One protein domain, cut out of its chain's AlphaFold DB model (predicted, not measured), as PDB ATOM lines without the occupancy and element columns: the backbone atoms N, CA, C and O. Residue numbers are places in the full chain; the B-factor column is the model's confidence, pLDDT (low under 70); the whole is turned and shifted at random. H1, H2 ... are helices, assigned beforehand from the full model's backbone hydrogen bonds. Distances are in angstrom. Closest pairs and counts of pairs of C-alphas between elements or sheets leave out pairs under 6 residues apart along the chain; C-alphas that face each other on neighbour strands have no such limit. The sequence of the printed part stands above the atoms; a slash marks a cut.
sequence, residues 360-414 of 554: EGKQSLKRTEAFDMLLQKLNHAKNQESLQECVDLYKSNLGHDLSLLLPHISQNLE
ATOM      1  N   GLU A 360      19.970  -6.858  -1.708       71.38
ATOM      2  CA  GLU A 360      20.460  -7.629  -0.556       71.38
ATOM      3  C   GLU A 360      20.988  -9.013  -0.961       71.38
ATOM      4  O   GLU A 360      22.016  -9.475  -0.460       71.38
ATOM      5  N   GLY A 361      20.298  -9.689  -1.884       75.12
ATOM      6  CA  GLY A 361      20.671 -11.014  -2.360       75.12
ATOM      7  C   GLY A 361      21.844 -10.989  -3.348       75.12
ATOM      8  O   GLY A 361      22.691 -11.880  -3.282       75.12
ATOM      9  N   LYS A 362      21.991  -9.930  -4.158       78.81
ATOM     10  CA  LYS A 362      23.219  -9.635  -4.924       78.81
ATOM     11  C   LYS A 362      24.409  -9.388  -3.991       78.81
ATOM     12  O   LYS A 362      25.479  -9.953  -4.204       78.81
ATOM     13  N   GLN A 363      24.231  -8.612  -2.919       76.25
ATOM     14  CA  GLN A 363      25.259  -8.416  -1.885       76.25
ATOM     15  C   GLN A 363      25.556  -9.705  -1.099       76.25
ATOM     16  O   GLN A 363      26.689  -9.925  -0.671       76.25
ATOM     17  N   SER A 364      24.565 -10.580  -0.899       75.38
ATOM     18  CA  SER A 364      24.772 -11.915  -0.325       75.38
ATOM     19  C   SER A 364      25.549 -12.828  -1.275       75.38
ATOM     20  O   SER A 364      26.378 -13.603  -0.799       75.38
ATOM     21  N   LEU A 365      25.324 -12.732  -2.589       79.88
ATOM     22  CA  LEU A 365      26.069 -13.489  -3.593       79.88
ATOM     23  C   LEU A 365      27.538 -13.043  -3.626       79.88
ATOM     24  O   LEU A 365      28.406 -13.874  -3.383       79.88
ATOM     25  N   LYS A 366      27.797 -11.733  -3.753       79.94
ATOM     26  CA  LYS A 366      29.154 -11.152  -3.715       79.94
ATOM     27  C   LYS A 366      29.936 -11.551  -2.460       79.94
ATOM     28  O   LYS A 366      31.083 -11.966  -2.559       79.94
ATOM     29  N   ARG A 367      29.305 -11.495  -1.277       78.31
ATOM     30  CA  ARG A 367      29.921 -11.977  -0.025       78.31
ATOM     31  C   ARG A 367      30.211 -13.481  -0.050       78.31
ATOM     32  O   ARG A 367      31.228 -13.897   0.487       78.31
ATOM     33  N   THR A 368      29.356 -14.292  -0.676       81.06
ATOM     34  CA  THR A 368      29.594 -15.741  -0.833       81.06
ATOM     35  C   THR A 368      30.773 -16.011  -1.772       81.06
ATOM     36  O   THR A 368      31.624 -16.833  -1.462       81.06
ATOM     37  N   GLU A 369      30.865 -15.282  -2.882       83.56
ATOM     38  CA  GLU A 369      31.954 -15.401  -3.862       83.56
ATOM     39  C   GLU A 369      33.295 -14.938  -3.269       83.56
ATOM     40  O   GLU A 369      34.310 -15.614  -3.434       83.56
ATOM     41  N   ALA A 370      33.292 -13.860  -2.476       80.19
ATOM     42  CA  ALA A 370      34.452 -13.436  -1.693       80.19
ATOM     43  C   ALA A 370      34.868 -14.475  -0.632       80.19
ATOM     44  O   ALA A 370      36.062 -14.696  -0.436       80.19
ATOM     45  N   PHE A 371      33.912 -15.151   0.021       81.75
ATOM     46  CA  PHE A 371      34.193 -16.274   0.926       81.75
ATOM     47  C   PHE A 371      34.819 -17.474   0.198       81.75
ATOM     48  O   PHE A 371      35.784 -18.042   0.707       81.75
ATOM     49  N   ASP A 372      34.311 -17.849  -0.979       84.00
ATOM     50  CA  ASP A 372      34.866 -18.951  -1.779       84.00
ATOM     51  C   ASP A 372      36.295 -18.613  -2.267       84.00
ATOM     52  O   ASP A 372      37.203 -19.441  -2.148       84.00
ATOM     53  N   MET A 373      36.545 -17.369  -2.706       85.06
ATOM     54  CA  MET A 373      37.893 -16.869  -3.033       85.06
ATOM     55  C   MET A 373      38.837 -16.861  -1.822       85.06
ATOM     56  O   MET A 373      40.001 -17.250  -1.939       85.06
ATOM     57  N   LEU A 374      38.350 -16.435  -0.652       87.25
ATOM     58  CA  LEU A 374      39.111 -16.438   0.597       87.25
ATOM     59  C   LEU A 374      39.488 -17.865   1.014       87.25
ATOM     60  O   LEU A 374      40.638 -18.115   1.361       87.25
ATOM     61  N   LEU A 375      38.545 -18.808   0.936       85.81
ATOM     62  CA  LEU A 375      38.797 -20.229   1.181       85.81
ATOM     63  C   LEU A 375      39.850 -20.780   0.214       85.81
ATOM     64  O   LEU A 375      40.737 -21.519   0.641       85.81
ATOM     65  N   GLN A 376      39.804 -20.406  -1.066       85.62
ATOM     66  CA  GLN A 376      40.822 -20.816  -2.032       85.62
ATOM     67  C   GLN A 376      42.204 -20.229  -1.696       85.62
ATOM     68  O   GLN A 376      43.179 -20.981  -1.663       85.62
ATOM     69  N   LYS A 377      42.303 -18.928  -1.375       85.25
ATOM     70  CA  LYS A 377      43.574 -18.315  -0.944       85.25
ATOM     71  C   LYS A 377      44.116 -18.950   0.342       85.25
ATOM     72  O   LYS A 377      45.284 -19.325   0.365       85.25
ATOM     73  N   LEU A 378      43.287 -19.156   1.368       85.31
ATOM     74  CA  LEU A 378      43.696 -19.776   2.638       85.31
ATOM     75  C   LEU A 378      44.237 -21.204   2.457       85.31
ATOM     76  O   LEU A 378      45.203 -21.572   3.117       85.31
ATOM     77  N   ASN A 379      43.680 -21.995   1.533       81.62
ATOM     78  CA  ASN A 379      44.198 -23.335   1.211       81.62
ATOM     79  C   ASN A 379      45.546 -23.319   0.453       81.62
ATOM     80  O   ASN A 379      46.189 -24.364   0.317       81.62
ATOM     81  N   HIS A 380      45.986 -22.160  -0.044       79.56
ATOM     82  CA  HIS A 380      47.262 -21.980  -0.743       79.56
ATOM     83  C   HIS A 380      48.265 -21.088   0.012       79.56
ATOM     84  O   HIS A 380      49.452 -21.108  -0.318       79.56
ATOM     85  N   ALA A 381      47.827 -20.358   1.042       81.38
ATOM     86  CA  ALA A 381      48.670 -19.508   1.874       81.38
ATOM     87  C   ALA A 381      49.677 -20.346   2.684       81.38
ATOM     88  O   ALA A 381      49.314 -21.084   3.598       81.38
ATOM     89  N   LYS A 382      50.962 -20.215   2.337       78.56
ATOM     90  CA  LYS A 382      52.099 -20.817   3.062       78.56
ATOM     91  C   LYS A 382      53.013 -19.783   3.725       78.56
ATOM     92  O   LYS A 382      53.851 -20.154   4.539       78.56
ATOM     93  N   ASN A 383      52.840 -18.510   3.374       88.25
ATOM     94  CA  ASN A 383      53.665 -17.392   3.816       88.25
ATOM     95  C   ASN A 383      52.823 -16.445   4.681       88.25
ATOM     96  O   ASN A 383      51.623 -16.293   4.442       88.25
ATOM     97  N   GLN A 384      53.470 -15.761   5.627       80.69
ATOM     98  CA  GLN A 384      52.834 -14.791   6.530       80.69
ATOM     99  C   GLN A 384      52.074 -13.690   5.767       80.69
ATOM    100  O   GLN A 384      50.942 -13.356   6.101       80.69
ATOM    101  N   GLU A 385      52.672 -13.175   4.694       82.62
ATOM    102  CA  GLU A 385      52.103 -12.121   3.845       82.62
ATOM    103  C   GLU A 385      50.820 -12.594   3.144       82.62
ATOM    104  O   GLU A 385      49.802 -11.910   3.174       82.62
ATOM    105  N   SER A 386      50.816 -13.820   2.608       83.06
ATOM    106  CA  SER A 386      49.632 -14.427   1.984       83.06
ATOM    107  C   SER A 386      48.517 -14.738   2.990       83.06
ATOM    108  O   SER A 386      47.345 -14.787   2.617       83.06
ATOM    109  N   LEU A 387      48.863 -14.956   4.264       85.19
ATOM    110  CA  LEU A 387      47.894 -15.092   5.353       85.19
ATOM    111  C   LEU A 387      47.296 -13.726   5.728       85.19
ATOM    112  O   LEU A 387      46.082 -13.621   5.903       85.19
ATOM    113  N   GLN A 388      48.117 -12.673   5.763       84.44
ATOM    114  CA  GLN A 388      47.670 -11.297   5.986       84.44
ATOM    115  C   GLN A 388      46.756 -10.801   4.849       84.44
ATOM    116  O   GLN A 388      45.675 -10.285   5.124       84.44
ATOM    117  N   GLU A 389      47.083 -11.090   3.581       86.44
ATOM    118  CA  GLU A 389      46.178 -10.864   2.439       86.44
ATOM    119  C   GLU A 389      44.788 -11.493   2.646       86.44
ATOM    120  O   GLU A 389      43.781 -10.937   2.207       86.44
ATOM    121  N   CYS A 390      44.712 -12.660   3.297       84.19
ATOM    122  CA  CYS A 390      43.441 -13.316   3.599       84.19
ATOM    123  C   CYS A 390      42.676 -12.595   4.721       84.19
ATOM    124  O   CYS A 390      41.457 -12.443   4.625       84.19
ATOM    125  N   VAL A 391      43.369 -12.109   5.756       83.56
ATOM    126  CA  VAL A 391      42.772 -11.280   6.821       83.56
ATOM    127  C   VAL A 391      42.185  -9.990   6.234       83.56
ATOM    128  O   VAL A 391      41.046  -9.636   6.545       83.56
ATOM    129  N   ASP A 392      42.906  -9.324   5.336       83.56
ATOM    130  CA  ASP A 392      42.471  -8.049   4.756       83.56
ATOM    131  C   ASP A 392      41.377  -8.229   3.683       83.56
ATOM    132  O   ASP A 392      40.443  -7.422   3.593       83.56
ATOM    133  N   LEU A 393      41.398  -9.344   2.942       84.31
ATOM    134  CA  LEU A 393      40.294  -9.753   2.066       84.31
ATOM    135  C   LEU A 393      39.019 -10.089   2.862       84.31
ATOM    136  O   LEU A 393      37.917  -9.766   2.415       84.31
ATOM    137  N   TYR A 394      39.145 -10.690   4.050       82.69
ATOM    138  CA  TYR A 394      38.012 -10.921   4.952       82.69
ATOM    139  C   TYR A 394      37.432  -9.591   5.463       82.69
ATOM    140  O   TYR A 394      36.239  -9.326   5.283       82.69
ATOM    141  N   LYS A 395      38.287  -8.718   6.019       83.12
ATOM    142  CA  LYS A 395      37.907  -7.396   6.553       83.12
ATOM    143  C   LYS A 395      37.145  -6.556   5.533       83.12
ATOM    144  O   LYS A 395      36.052  -6.072   5.825       83.12
ATOM    145  N   SER A 396      37.687  -6.433   4.322       80.00
ATOM    146  CA  SER A 396      37.117  -5.611   3.244       80.00
ATOM    147  C   SER A 396      35.758  -6.096   2.718       80.00
ATOM    148  O   SER A 396      34.975  -5.280   2.239       80.00
ATOM    149  N   ASN A 397      35.436  -7.391   2.833       77.19
ATOM    150  CA  ASN A 397      34.169  -7.951   2.338       77.19
ATOM    151  C   ASN A 397      33.084  -8.117   3.416       77.19
ATOM    152  O   ASN A 397      31.914  -8.320   3.079       77.19
ATOM    153  N   LEU A 398      33.456  -8.079   4.702       70.88
ATOM    154  CA  LEU A 398      32.564  -8.445   5.812       70.88
ATOM    155  C   LEU A 398      32.505  -7.420   6.953       70.88
ATOM    156  O   LEU A 398      31.625  -7.542   7.799       70.88
ATOM    157  N   GLY A 399      33.379  -6.407   6.976       69.75
ATOM    158  CA  GLY A 399      33.333  -5.314   7.959       69.75
ATOM    159  C   GLY A 399      33.740  -5.703   9.386       69.75
ATOM    160  O   GLY A 399      33.513  -4.937  10.322       69.75
ATOM    161  N   HIS A 400      34.332  -6.884   9.570       68.00
ATOM    162  CA  HIS A 400      34.738  -7.427  10.867       68.00
ATOM    163  C   HIS A 400      36.176  -7.953  10.808       68.00
ATOM    164  O   HIS A 400      36.645  -8.373   9.750       68.00
ATOM    165  N   ASP A 401      36.876  -7.954  11.944       63.50
ATOM    166  CA  ASP A 401      38.199  -8.574  12.039       63.50
ATOM    167  C   ASP A 401      38.077 -10.102  12.163       63.50
ATOM    168  O   ASP A 401      37.278 -10.619  12.948       63.50
ATOM    169  N   LEU A 402      38.889 -10.831  11.394       62.28
ATOM    170  CA  LEU A 402      38.952 -12.292  11.414       62.28
ATOM    171  C   LEU A 402      39.484 -12.825  12.760       62.28
ATOM    172  O   LEU A 402      39.147 -13.946  13.155       62.28
ATOM    173  N   SER A 403      40.255 -12.008  13.489       56.75
ATOM    174  CA  SER A 403      40.784 -12.316  14.826       56.75
ATOM    175  C   SER A 403      39.701 -12.676  15.853       56.75
ATOM    176  O   SER A 403      39.940 -13.511  16.725       56.75
ATOM    177  N   LEU A 404      38.487 -12.125  15.714       54.16
ATOM    178  CA  LEU A 404      37.350 -12.396  16.604       54.16
ATOM    179  C   LEU A 404      36.705 -13.775  16.381       54.16
ATOM    180  O   LEU A 404      35.991 -14.263  17.255       54.16
ATOM    181  N   LEU A 405      36.929 -14.405  15.221       50.88
ATOM    182  CA  LEU A 405      36.304 -15.681  14.849       50.88
ATOM    183  C   LEU A 405      37.287 -16.857  14.803       50.88
ATOM    184  O   LEU A 405      36.864 -17.993  15.016       50.88
ATOM    185  N   LEU A 406      38.580 -16.612  14.557       53.66
ATOM    186  CA  LEU A 406      39.633 -17.632  14.655       53.66
ATOM    187  C   LEU A 406      40.889 -17.091  15.375       53.66
ATOM    188  O   LEU A 406      41.906 -16.841  14.723       53.66
ATOM    189  N   PRO A 407      40.883 -16.998  16.724       52.00
ATOM    190  CA  PRO A 407      42.033 -16.523  17.511       52.00
ATOM    191  C   PRO A 407      43.336 -17.299  17.249       52.00
ATOM    192  O   PRO A 407      44.438 -16.764  17.352       52.00
ATOM    193  N   HIS A 408      43.211 -18.570  16.860       48.44
ATOM    194  CA  HIS A 408      44.324 -19.474  16.557       48.44
ATOM    195  C   HIS A 408      45.145 -19.051  15.325       48.44
ATOM    196  O   HIS A 408      46.284 -19.491  15.173       48.44
ATOM    197  N   ILE A 409      44.588 -18.219  14.435       53.75
ATOM    198  CA  ILE A 409      45.316 -17.697  13.272       53.75
ATOM    199  C   ILE A 409      46.249 -16.563  13.719       53.75
ATOM    200  O   ILE A 409      47.443 -16.621  13.438       53.75
ATOM    201  N   SER A 410      45.748 -15.603  14.504       46.44
ATOM    202  CA  SER A 410      46.550 -14.508  15.076       46.44
ATOM    203  C   SER A 410      47.721 -15.011  15.933       46.44
ATOM    204  O   SER A 410      48.825 -14.485  15.838       46.44
ATOM    205  N   GLN A 411      47.534 -16.099  16.685       51.22
ATOM    206  CA  GLN A 411      48.607 -16.704  17.489       51.22
ATOM    207  C   GLN A 411      49.775 -17.264  16.648       51.22
ATOM    208  O   GLN A 411      50.910 -17.286  17.122       51.22
ATOM    209  N   ASN A 412      49.535 -17.670  15.394       46.00
ATOM    210  CA  ASN A 412      50.611 -18.056  14.470       46.00
ATOM    211  C   ASN A 412      51.328 -16.837  13.857       46.00
ATOM    212  O   ASN A 412      52.498 -16.945  13.494       46.00
ATOM    213  N   LEU A 413      50.666 -15.676  13.779       50.25
ATOM    214  CA  LEU A 413      51.293 -14.435  13.314       50.25
ATOM    215  C   LEU A 413      52.321 -13.904  14.330       50.25
ATOM    216  O   LEU A 413      53.429 -13.533  13.947       50.25
ATOM    217  N   GLU A 414      51.991 -13.931  15.623       45.22
ATOM    218  CA  GLU A 414      52.845 -13.393  16.696       45.22
ATOM    219  C   GLU A 414      54.015 -14.326  17.074       45.22
ATOM    220  O   GLU A 414      55.130 -13.864  17.340       45.22
TER     221      GLU A 414
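Overview. This is residues 360 to 414 of the 554 residues of an uncharacterized protein of Marchantia polymorpha (UniProt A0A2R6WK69). Two helices, H1 and H2, lie side by side and run opposite ways as a helical hairpin, with the first part of the longer helix, H1, reaching past the last residues of H2. After H2 the chain folds back through residues 399 to 406 into a short third helix, H3, which runs opposite ways to H2 and ends near the first residues of H2, away from H1. The printed part has 55 residues with three named helices in the order H1, H2, H3 and no named strand; its class is all helix. It is only just compact, close to loose, with a radius of gyration of the C-alphas of 11.7 A, and its elongated outline spans 37 by 22 by 14 A.

Arrangement. The longest helix is H1, residues 360 to 378. It touches H2, residues 384 to 398, with 13 pairs of C-alphas within 8 A. The closest C-alphas of the two, those of Leu 374 and Cys 390, are 6.1 A apart. H1 and H2 run opposite ways at a shallow tilt of 8 degrees, and their centres are 13.0 A apart. H3, residues 407 to 414, is close to H2 but not clearly touching it, with 1 pair of C-alphas within 8 A: those of Gln 384 and Leu 413, 7.0 A apart. H2 and H3 run opposite ways at a steep tilt of 42 degrees. H1 and H3 are apart. In H1 and H2 every O i to N i+4 pair is within hydrogen-bond range; in H3, 3 of 4 are.

Along the chain. H1 begins at C-alpha 360 at (20.460, -7.629, -0.556) and measures 26.4 A from its first to its last C-alpha. H2 begins at C-alpha 384 at (52.834, -14.791, 6.530) and measures 21.3 A from Gln 384 to Leu 398. H3, eight residues, measures 11.3 A and ends at C-alpha 414 at (52.845, -13.393, 16.696).

Size, cuts and confidence. The two C-alphas farthest apart are those of Gly 361 and Glu 414, at 37.5 A. The printed part runs from 360 to 414 and has no cut. The link from H1 to H2, residues 379 to 383, is tight. The link from H2 to H3, residues 399 to 406, is short; in it residues 402 to 404 are helix, too short a run to bear a name. The mean pLDDT of the printed part is 73.7. Residues 399 to 414 are under 70, and the mean over H3 is 49, against 81 for H1 and 82 for H2.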